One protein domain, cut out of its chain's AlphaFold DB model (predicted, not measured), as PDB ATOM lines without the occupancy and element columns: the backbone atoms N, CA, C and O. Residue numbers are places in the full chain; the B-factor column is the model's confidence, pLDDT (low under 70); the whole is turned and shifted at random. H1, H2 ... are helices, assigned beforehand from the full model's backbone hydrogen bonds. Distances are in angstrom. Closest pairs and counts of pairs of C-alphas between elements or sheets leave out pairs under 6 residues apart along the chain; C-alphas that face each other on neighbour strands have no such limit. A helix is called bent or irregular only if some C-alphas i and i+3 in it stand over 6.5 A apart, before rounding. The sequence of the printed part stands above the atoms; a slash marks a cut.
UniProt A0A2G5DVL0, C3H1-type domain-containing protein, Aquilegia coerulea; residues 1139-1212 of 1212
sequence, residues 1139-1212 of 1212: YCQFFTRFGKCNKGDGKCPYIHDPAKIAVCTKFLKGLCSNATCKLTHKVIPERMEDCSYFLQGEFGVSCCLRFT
ATOM      1  N   TYR A1139     172.453 160.256 162.706       91.19
ATOM      2  CA  TYR A1139     171.573 161.200 163.384       91.19
ATOM      3  C   TYR A1139     171.521 160.935 164.895       91.19
ATOM      4  O   TYR A1139     171.625 159.804 165.377       91.19
ATOM      5  N   CYS A1140     171.371 162.002 165.671       91.56
ATOM      6  CA  CYS A1140     171.315 161.935 167.121       91.56
ATOM      7  C   CYS A1140     169.956 161.398 167.584       91.56
ATOM      8  O   CYS A1140     168.989 162.147 167.638       91.56
ATOM      9  N   GLN A1141     169.914 160.133 168.013       92.00
ATOM     10  CA  GLN A1141     168.701 159.449 168.501       92.00
ATOM     11  C   GLN A1141     167.908 160.210 169.582       92.00
ATOM     12  O   GLN A1141     166.709 160.002 169.719       92.00
ATOM     13  N   PHE A1142     168.555 161.078 170.370       92.25
ATOM     14  CA  PHE A1142     167.859 161.943 171.332       92.25
ATOM     15  C   PHE A1142     167.205 163.145 170.644       92.25
ATOM     16  O   PHE A1142     166.057 163.466 170.924       92.25
ATOM     17  N   PHE A1143     167.926 163.785 169.722       92.94
ATOM     18  CA  PHE A1143     167.418 164.928 168.976       92.94
ATOM     19  C   PHE A1143     166.272 164.516 168.048       92.94
ATOM     20  O   PHE A1143     165.226 165.151 168.072       92.94
ATOM     21  N   THR A1144     166.413 163.408 167.312       92.31
ATOM     22  CA  THR A1144     165.363 162.927 166.404       92.31
ATOM     23  C   THR A1144     164.097 162.493 167.144       92.31
ATOM     24  O   THR A1144     163.004 162.763 166.665       92.31
ATOM     25  N   ARG A1145     164.205 161.880 168.335       91.12
ATOM     26  CA  ARG A1145     163.034 161.420 169.112       91.12
ATOM     27  C   ARG A1145     162.381 162.473 170.009       91.12
ATOM     28  O   ARG A1145     161.213 162.318 170.339       91.12
ATOM     29  N   PHE A1146     163.114 163.494 170.460       90.06
ATOM     30  CA  PHE A1146     162.626 164.447 171.474       90.06
ATOM     31  C   PHE A1146     162.752 165.922 171.066       90.06
ATOM     32  O   PHE A1146     162.449 166.812 171.867       90.06
ATOM     33  N   GLY A1147     163.280 166.206 169.873       90.94
ATOM     34  CA  GLY A1147     163.570 167.561 169.391       90.94
ATOM     35  C   GLY A1147     164.700 168.290 170.119       90.94
ATOM     36  O   GLY A1147     165.025 169.427 169.791       90.94
ATOM     37  N   LYS A1148     165.294 167.671 171.148       91.31
ATOM     38  CA  LYS A1148     166.369 168.238 171.970       91.31
ATOM     39  C   LYS A1148     167.366 167.157 172.364       91.31
ATOM     40  O   LYS A1148     167.002 166.005 172.586       91.31
ATOM     41  N   CYS A1149     168.637 167.533 172.488       93.06
ATOM     42  CA  CYS A1149     169.679 166.645 172.996       93.06
ATOM     43  C   CYS A1149     170.269 167.183 174.299       93.06
ATOM     44  O   CYS A1149     170.665 168.340 174.383       93.06
ATOM     45  N   ASN A1150     170.461 166.299 175.280       87.94
ATOM     46  CA  ASN A1150     171.135 166.629 176.543       87.94
ATOM     47  C   ASN A1150     172.635 166.957 176.345       87.94
ATOM     48  O   ASN A1150     173.307 167.426 177.260       87.94
ATOM     49  N   LYS A1151     173.177 166.705 175.145       84.31
ATOM     50  CA  LYS A1151     174.487 167.184 174.694       84.31
ATOM     51  C   LYS A1151     174.245 168.483 173.931       84.31
ATOM     52  O   LYS A1151     174.017 168.439 172.724       84.31
ATOM     53  N   GLY A1152     174.254 169.593 174.674       75.25
ATOM     54  CA  GLY A1152     173.916 170.928 174.171       75.25
ATOM     55  C   GLY A1152     174.662 171.314 172.893       75.25
ATOM     56  O   GLY A1152     175.733 170.779 172.591       75.25
ATOM     57  N   ASP A1153     174.060 172.222 172.138       68.19
ATOM     58  CA  ASP A1153     174.231 172.303 170.690       68.19
ATOM     59  C   ASP A1153     175.689 172.490 170.241       68.19
ATOM     60  O   ASP A1153     176.492 173.189 170.862       68.19
ATOM     61  N   GLY A1154     176.069 171.741 169.202       77.94
ATOM     62  CA  GLY A1154     177.456 171.610 168.737       77.94
ATOM     63  C   GLY A1154     178.358 170.658 169.547       77.94
ATOM     64  O   GLY A1154     179.423 170.291 169.054       77.94
ATOM     65  N   LYS A1155     177.967 170.198 170.749       86.25
ATOM     66  CA  LYS A1155     178.763 169.232 171.554       86.25
ATOM     67  C   LYS A1155     178.364 167.768 171.343       86.25
ATOM     68  O   LYS A1155     179.029 166.866 171.860       86.25
ATOM     69  N   CYS A1156     177.286 167.502 170.612       89.38
ATOM     70  CA  CYS A1156     176.906 166.141 170.254       89.38
ATOM     71  C   CYS A1156     177.798 165.607 169.115       89.38
ATOM     72  O   CYS A1156     177.995 166.306 168.127       89.38
ATOM     73  N   PRO A1157     178.324 164.369 169.196       86.38
ATOM     74  CA  PRO A1157     179.108 163.769 168.115       86.38
ATOM     75  C   PRO A1157     178.243 163.170 166.989       86.38
ATOM     76  O   PRO A1157     178.788 162.446 166.164       86.38
ATOM     77  N   TYR A1158     176.929 163.412 166.998       89.81
ATOM     78  CA  TYR A1158     175.921 162.884 166.074       89.81
ATOM     79  C   TYR A1158     175.147 164.052 165.448       89.81
ATOM     80  O   TYR A1158     174.983 165.085 166.098       89.81
ATOM     81  N   ILE A1159     174.634 163.881 164.229       90.44
ATOM     82  CA  ILE A1159     173.967 164.954 163.472       90.44
ATOM     83  C   ILE A1159     172.651 165.368 164.156       90.44
ATOM     84  O   ILE A1159     171.818 164.521 164.483       90.44
ATOM     85  N   HIS A1160     172.459 166.672 164.375       91.94
ATOM     86  CA  HIS A1160     171.183 167.270 164.789       91.94
ATOM     87  C   HIS A1160     170.505 167.849 163.544       91.94
ATOM     88  O   HIS A1160     170.796 168.975 163.152       91.94
ATOM     89  N   ASP A1161     169.651 167.057 162.899       90.19
ATOM     90  CA  ASP A1161     168.887 167.480 161.726       90.19
ATOM     91  C   ASP A1161     167.422 167.725 162.127       90.19
ATOM     92  O   ASP A1161     166.735 166.760 162.486       90.19
ATOM     93  N   PRO A1162     166.923 168.981 162.117       88.25
ATOM     94  CA  PRO A1162     165.529 169.265 162.445       88.25
ATOM     95  C   PRO A1162     164.568 168.642 161.426       88.25
ATOM     96  O   PRO A1162     163.475 168.210 161.791       88.25
ATOM     97  N   ALA A1163     165.005 168.490 160.172       87.50
ATOM     98  CA  ALA A1163     164.239 167.845 159.117       87.50
ATOM     99  C   ALA A1163     164.208 166.309 159.237       87.50
ATOM    100  O   ALA A1163     163.596 165.674 158.381       87.50
ATOM    101  N   LYS A1164     164.773 165.712 160.303       88.81
ATOM    102  CA  LYS A1164     164.624 164.293 160.697       88.81
ATOM    103  C   LYS A1164     164.181 164.105 162.165       88.81
ATOM    104  O   LYS A1164     164.391 163.040 162.744       88.81
ATOM    105  N   ILE A1165     163.543 165.111 162.774       92.06
ATOM    106  CA  ILE A1165     162.793 164.928 164.032       92.06
ATOM    107  C   ILE A1165     161.484 164.156 163.747       92.06
ATOM    108  O   ILE A1165     160.953 164.208 162.632       92.06
ATOM    109  N   ALA A1166     161.015 163.400 164.744       90.31
ATOM    110  CA  ALA A1166     159.745 162.680 164.756       90.31
ATOM    111  C   ALA A1166     158.527 163.619 164.813       90.31
ATOM    112  O   ALA A1166     158.614 164.752 165.305       90.31
ATOM    113  N   VAL A1167     157.378 163.115 164.355       91.88
ATOM    114  CA  VAL A1167     156.101 163.833 164.417       91.88
ATOM    115  C   VAL A1167     155.657 163.992 165.876       91.88
ATOM    116  O   VAL A1167     155.900 163.136 166.729       91.88
ATOM    117  N   CYS A1168     155.026 165.118 166.199       91.94
ATOM    118  CA  CYS A1168     154.499 165.368 167.533       91.94
ATOM    119  C   CYS A1168     153.278 164.475 167.808       91.94
ATOM    120  O   CYS A1168     152.182 164.740 167.322       91.94
ATOM    121  N   THR A1169     153.427 163.459 168.660       89.69
ATOM    122  CA  THR A1169     152.325 162.554 169.045       89.69
ATOM    123  C   THR A1169     151.179 163.244 169.793       89.69
ATOM    124  O   THR A1169     150.093 162.683 169.896       89.69
ATOM    125  N   LYS A1170     151.380 164.475 170.290       90.12
ATOM    126  CA  LYS A1170     150.285 165.330 170.777       90.12
ATOM    127  C   LYS A1170     149.554 166.062 169.648       90.12
ATOM    128  O   LYS A1170     148.348 166.225 169.747       90.12
ATOM    129  N   PHE A1171     150.256 166.478 168.592       92.56
ATOM    130  CA  PHE A1171     149.649 167.083 167.399       92.56
ATOM    131  C   PHE A1171     148.774 166.064 166.655       92.56
ATOM    132  O   PHE A1171     147.629 166.368 166.357       92.56
ATOM    133  N   LEU A1172     149.246 164.817 166.513       88.88
ATOM    134  CA  LEU A1172     148.465 163.685 165.975       88.88
ATOM    135  C   LEU A1172     147.200 163.333 166.791       88.88
ATOM    136  O   LEU A1172     146.438 162.461 166.392       88.88
ATOM    137  N   LYS A1173     146.982 163.977 167.945       88.38
ATOM    138  CA  LYS A1173     145.778 163.845 168.782       88.38
ATOM    139  C   LYS A1173     144.994 165.162 168.908       88.38
ATOM    140  O   LYS A1173     144.179 165.288 169.812       88.38
ATOM    141  N   GLY A1174     145.316 166.186 168.113       90.25
ATOM    142  CA  GLY A1174     144.772 167.550 168.240       90.25
ATOM    143  C   GLY A1174     145.278 168.347 169.458       90.25
ATOM    144  O   GLY A1174     145.144 169.564 169.511       90.25
ATOM    145  N   LEU A1175     145.951 167.707 170.420       89.88
ATOM    146  CA  LEU A1175     146.380 168.282 171.705       89.88
ATOM    147  C   LEU A1175     147.659 169.151 171.625       89.88
ATOM    148  O   LEU A1175     148.390 169.272 172.620       89.88
ATOM    149  N   CYS A1176     148.014 169.705 170.459       92.19
ATOM    150  CA  CYS A1176     149.197 170.565 170.338       92.19
ATOM    151  C   CYS A1176     149.172 171.546 169.155       92.19
ATOM    152  O   CYS A1176     149.720 171.264 168.094       92.19
ATOM    153  N   SER A1177     148.679 172.761 169.386       89.88
ATOM    154  CA  SER A1177     148.735 173.871 168.414       89.88
ATOM    155  C   SER A1177     150.021 174.716 168.510       89.88
ATOM    156  O   SER A1177     150.165 175.729 167.835       89.88
ATOM    157  N   ASN A1178     150.978 174.332 169.366       87.69
ATOM    158  CA  ASN A1178     152.165 175.139 169.669       87.69
ATOM    159  C   ASN A1178     153.142 175.235 168.481       87.69
ATOM    160  O   ASN A1178     153.888 174.291 168.222       87.69
ATOM    161  N   ALA A1179     153.246 176.408 167.851       84.12
ATOM    162  CA  ALA A1179     154.244 176.685 166.807       84.12
ATOM    163  C   ALA A1179     155.708 176.508 167.282       84.12
ATOM    164  O   ALA A1179     156.600 176.236 166.484       84.12
ATOM    165  N   THR A1180     155.962 176.615 168.590       88.06
ATOM    166  CA  THR A1180     157.276 176.412 169.229       88.06
ATOM    167  C   THR A1180     157.517 174.968 169.698       88.06
ATOM    168  O   THR A1180     158.389 174.711 170.539       88.06
ATOM    169  N   CYS A1181     156.747 173.999 169.185       90.44
ATOM    170  CA  CYS A1181     156.920 172.594 169.533       90.44
ATOM    171  C   CYS A1181     158.321 172.071 169.172       90.44
ATOM    172  O   CYS A1181     158.962 172.486 168.210       90.44
ATOM    173  N   LYS A1182     158.805 171.126 169.982       90.19
ATOM    174  CA  LYS A1182     160.116 170.479 169.810       90.19
ATOM    175  C   LYS A1182     160.074 169.404 168.715       90.19
ATOM    176  O   LYS A1182     161.106 169.085 168.140       90.19
ATOM    177  N   LEU A1183     158.899 168.820 168.486       91.06
ATOM    178  CA  LEU A1183     158.633 167.755 167.519       91.06
ATOM    179  C   LEU A1183     157.918 168.337 166.294       91.06
ATOM    180  O   LEU A1183     157.287 169.391 166.401       91.06
ATOM    181  N   THR A1184     157.998 167.684 165.134       90.38
ATOM    182  CA  THR A1184     157.425 168.257 163.907       90.38
ATOM    183  C   THR A1184     155.902 168.174 163.918       90.38
ATOM    184  O   THR A1184     155.333 167.119 164.182       90.38
ATOM    185  N   HIS A1185     155.227 169.278 163.592       91.31
ATOM    186  CA  HIS A1185     153.785 169.273 163.293       91.31
ATOM    187  C   HIS A1185     153.513 168.994 161.804       91.31
ATOM    188  O   HIS A1185     152.380 168.765 161.408       91.31
ATOM    189  N   LYS A1186     154.557 168.930 160.965       88.00
ATOM    190  CA  LYS A1186     154.437 168.343 159.630       88.00
ATOM    191  C   LYS A1186     154.319 166.824 159.767       88.00
ATOM    192  O   LYS A1186     155.277 166.181 160.205       88.00
ATOM    193  N   VAL A1187     153.162 166.280 159.389       85.69
ATOM    194  CA  VAL A1187     152.959 164.839 159.196       85.69
ATOM    195  C   VAL A1187     153.832 164.385 158.028       85.69
ATOM    196  O   VAL A1187     153.901 165.047 156.991       85.69
ATOM    197  N   ILE A1188     154.568 163.293 158.223       84.44
ATOM    198  CA  ILE A1188     155.460 162.699 157.224       84.44
ATOM    199  C   ILE A1188     155.310 161.180 157.376       84.44
ATOM    200  O   ILE A1188     155.704 160.681 158.431       84.44
ATOM    201  N   PRO A1189     154.786 160.443 156.376       80.75
ATOM    202  CA  PRO A1189     154.528 159.003 156.499       80.75
ATOM    203  C   PRO A1189     155.758 158.185 156.920       80.75
ATOM    204  O   PRO A1189     155.655 157.338 157.794       80.75
ATOM    205  N   GLU A1190     156.952 158.549 156.427       82.44
ATOM    206  CA  GLU A1190     158.276 158.010 156.823       82.44
ATOM    207  C   GLU A1190     158.578 158.074 158.346       82.44
ATOM    208  O   GLU A1190     159.627 157.611 158.794       82.44
ATOM    209  N   ARG A1191     157.742 158.760 159.141       78.81
ATOM    210  CA  ARG A1191     157.965 159.083 160.566       78.81
ATOM    211  C   ARG A1191     156.697 159.111 161.414       78.81
ATOM    212  O   ARG A1191     156.758 159.577 162.557       78.81
ATOM    213  N   MET A1192     155.565 158.678 160.872       80.38
ATOM    214  CA  MET A1192     154.439 158.322 161.726       80.38
ATOM    215  C   MET A1192     154.853 157.099 162.552       80.38
ATOM    216  O   MET A1192     155.673 156.295 162.110       80.38
ATOM    217  N   GLU A1193     154.359 156.999 163.782       74.00
ATOM    218  CA  GLU A1193     154.481 155.747 164.527       74.00
ATOM    219  C   GLU A1193     153.523 154.743 163.866       74.00
ATOM    220  O   GLU A1193     152.401 155.121 163.519       74.00
ATOM    221  N   ASP A1194     153.980 153.507 163.635       75.88
ATOM    222  CA  ASP A1194     153.176 152.465 162.984       75.88
ATOM    223  C   ASP A1194     151.822 152.334 163.699       75.88
ATOM    224  O   ASP A1194     151.770 152.236 164.929       75.88
ATOM    225  N   CYS A1195     150.720 152.374 162.942       78.38
ATOM    226  CA  CYS A1195     149.381 152.404 163.527       78.38
ATOM    227  C   CYS A1195     149.161 151.164 164.409       78.38
ATOM    228  O   CYS A1195     149.294 150.035 163.940       78.38
ATOM    229  N   SER A1196     148.805 151.360 165.683       74.94
ATOM    230  CA  SER A1196     148.625 150.248 166.624       74.94
ATOM    231  C   SER A1196     147.551 149.274 166.146       74.94
ATOM    232  O   SER A1196     147.787 148.073 166.146       74.94
ATOM    233  N   TYR A1197     146.440 149.791 165.614       74.88
ATOM    234  CA  TYR A1197     145.363 148.992 165.025       74.88
ATOM    235  C   TYR A1197     145.831 148.183 163.801       74.88
ATOM    236  O   TYR A1197     145.492 147.008 163.686       74.88
ATOM    237  N   PHE A1198     146.705 148.752 162.952       73.31
ATOM    238  CA  PHE A1198     147.346 148.015 161.850       73.31
ATOM    239  C   PHE A1198     148.202 146.858 162.385       73.31
ATOM    240  O   PHE A1198     148.111 145.738 161.888       73.31
ATOM    241  N   LEU A1199     149.005 147.103 163.426       78.44
ATOM    242  CA  LEU A1199     149.852 146.079 164.051       78.44
ATOM    243  C   LEU A1199     149.068 145.042 164.878       78.44
ATOM    244  O   LEU A1199     149.594 143.964 165.143       78.44
ATOM    245  N   GLN A1200     147.837 145.359 165.282       76.81
ATOM    246  CA  GLN A1200     146.909 144.454 165.970       76.81
ATOM    247  C   GLN A1200     146.048 143.627 164.997       76.81
ATOM    248  O   GLN A1200     145.414 142.669 165.426       76.81
ATOM    249  N   GLY A1201     146.035 143.962 163.699       69.50
ATOM    250  CA  GLY A1201     145.185 143.314 162.692       69.50
ATOM    251  C   GLY A1201     143.718 143.766 162.715       69.50
ATOM    252  O   GLY A1201     142.884 143.183 162.028       69.50
ATOM    253  N   GLU A1202     143.391 144.811 163.479       63.56
ATOM    254  CA  GLU A1202     142.032 145.333 163.650       63.56
ATOM    255  C   GLU A1202     141.644 146.238 162.463       63.56
ATOM    256  O   GLU A1202     141.655 147.468 162.564       63.56
ATOM    257  N   PHE A1203     141.311 145.629 161.316       52.28
ATOM    258  CA  PHE A1203     140.905 146.352 160.105       52.28
ATOM    259  C   PHE A1203     139.458 146.116 159.664       52.28
ATOM    260  O   PHE A1203     139.123 145.100 159.064       52.28
ATOM    261  N   GLY A1204     138.658 147.176 159.786       40.78
ATOM    262  CA  GLY A1204     137.847 147.640 158.661       40.78
ATOM    263  C   GLY A1204     138.641 148.695 157.880       40.78
ATOM    264  O   GLY A1204     139.265 149.568 158.488       40.78
ATOM    265  N   VAL A1205     138.634 148.632 156.543       48.66
ATOM    266  CA  VAL A1205     139.514 149.431 155.650       48.66
ATOM    267  C   VAL A1205     139.397 150.956 155.865       48.66
ATOM    268  O   VAL A1205     140.341 151.704 155.614       48.66
ATOM    269  N   SER A1206     138.274 151.430 156.411       44.84
ATOM    270  CA  SER A1206     138.005 152.843 156.710       44.84
ATOM    271  C   SER A1206     138.877 153.461 157.818       44.84
ATOM    272  O   SER A1206     139.067 154.680 157.819       44.84
ATOM    273  N   CYS A1207     139.445 152.675 158.742       47.16
ATOM    274  CA  CYS A1207     140.181 153.222 159.895       47.16
ATOM    275  C   CYS A1207     141.486 153.957 159.533       47.16
ATOM    276  O   CYS A1207     141.920 154.826 160.289       47.16
ATOM    277  N   CYS A1208     142.102 153.672 158.381       44.22
ATOM    278  CA  CYS A1208     143.332 154.356 157.962       44.22
ATOM    279  C   CYS A1208     143.117 155.769 157.391       44.22
ATOM    280  O   CYS A1208     144.085 156.519 157.294       44.22
ATOM    281  N   LEU A1209     141.883 156.151 157.039       40.38
ATOM    282  CA  LEU A1209     141.576 157.443 156.401       40.38
ATOM    283  C   LEU A1209     140.992 158.497 157.360       40.38
ATOM    284  O   LEU A1209     140.698 159.607 156.934       40.38
ATOM    285  N   ARG A1210     140.848 158.191 158.659       35.34
ATOM    286  CA  ARG A1210     140.288 159.104 159.683       35.34
ATOM    287  C   ARG A1210     141.336 159.791 160.579       35.34
ATOM    288  O   ARG A1210     141.038 160.165 161.709       35.34
ATOM    289  N   PHE A1211     142.554 159.977 160.066       40.12
ATOM    290  CA  PHE A1211     143.663 160.670 160.746       40.12
ATOM    291  C   PHE A1211     144.293 161.773 159.869       40.12
ATOM    292  O   PHE A1211     145.516 161.847 159.729       40.12
ATOM    293  N   THR A1212     143.440 162.612 159.276       36.62
ATOM    294  CA  THR A1212     143.795 163.838 158.538       36.62
ATOM    295  C   THR A1212     143.302 165.067 159.289       36.62
ATOM    296  O   THR A1212     142.071 165.111 159.516       36.62
TER     297      THR A1212
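This is residues 1139 to 1212 of the 1212 residues of the protein "C3H1-type domain-containing protein" of Aquilegia coerulea (UniProt A0A2G5DVL0). There is little regular structure here: an elongated, loose run of loops, with H1 and the loop after it towards one end and H2 and H3 at the other. Between H1 and H2 the long stretch of residues 1147 to 1195 has no named element, and residues 1199 to 1206 stand free. The 74 printed residues hold three named helices, H1, H2, H3, with 16 residues, and no named strand: the class is all helix. The radius of gyration of the C-alphas is 14.8 A, the spans 48 by 25 by 16 A.

H1, residues 1141 to 1146, begins at C-alpha 1141 (168.701, 159.449, 168.501) and is 8.4 A long. H2 is residues 1196 to 1200, 6.1 A. H3, residues 1205 to 1209, 8.3 A, ends at C-alpha 1209 (141.576, 157.443, 156.401); it is only just irregular, C-alphas 1205 and 1208 being 6.6 A apart.

H1 is apart from H2 and H3. H2 and H3 are only just apart, closest 8.4 A, with a tight link. Every O i to N i+4 pair is within hydrogen-bond range in H1 and H2; in H3 0 of 1 is, and 1 of 2 O i to N i+3 pairs.

The C-alphas of Lys 1155 and Gly 1204, the two farthest apart, are 48.0 A apart. The printed part has no cut; the link H1 to H2 is long. Residues 1153 and 1201 to 1212 have pLDDT under 70.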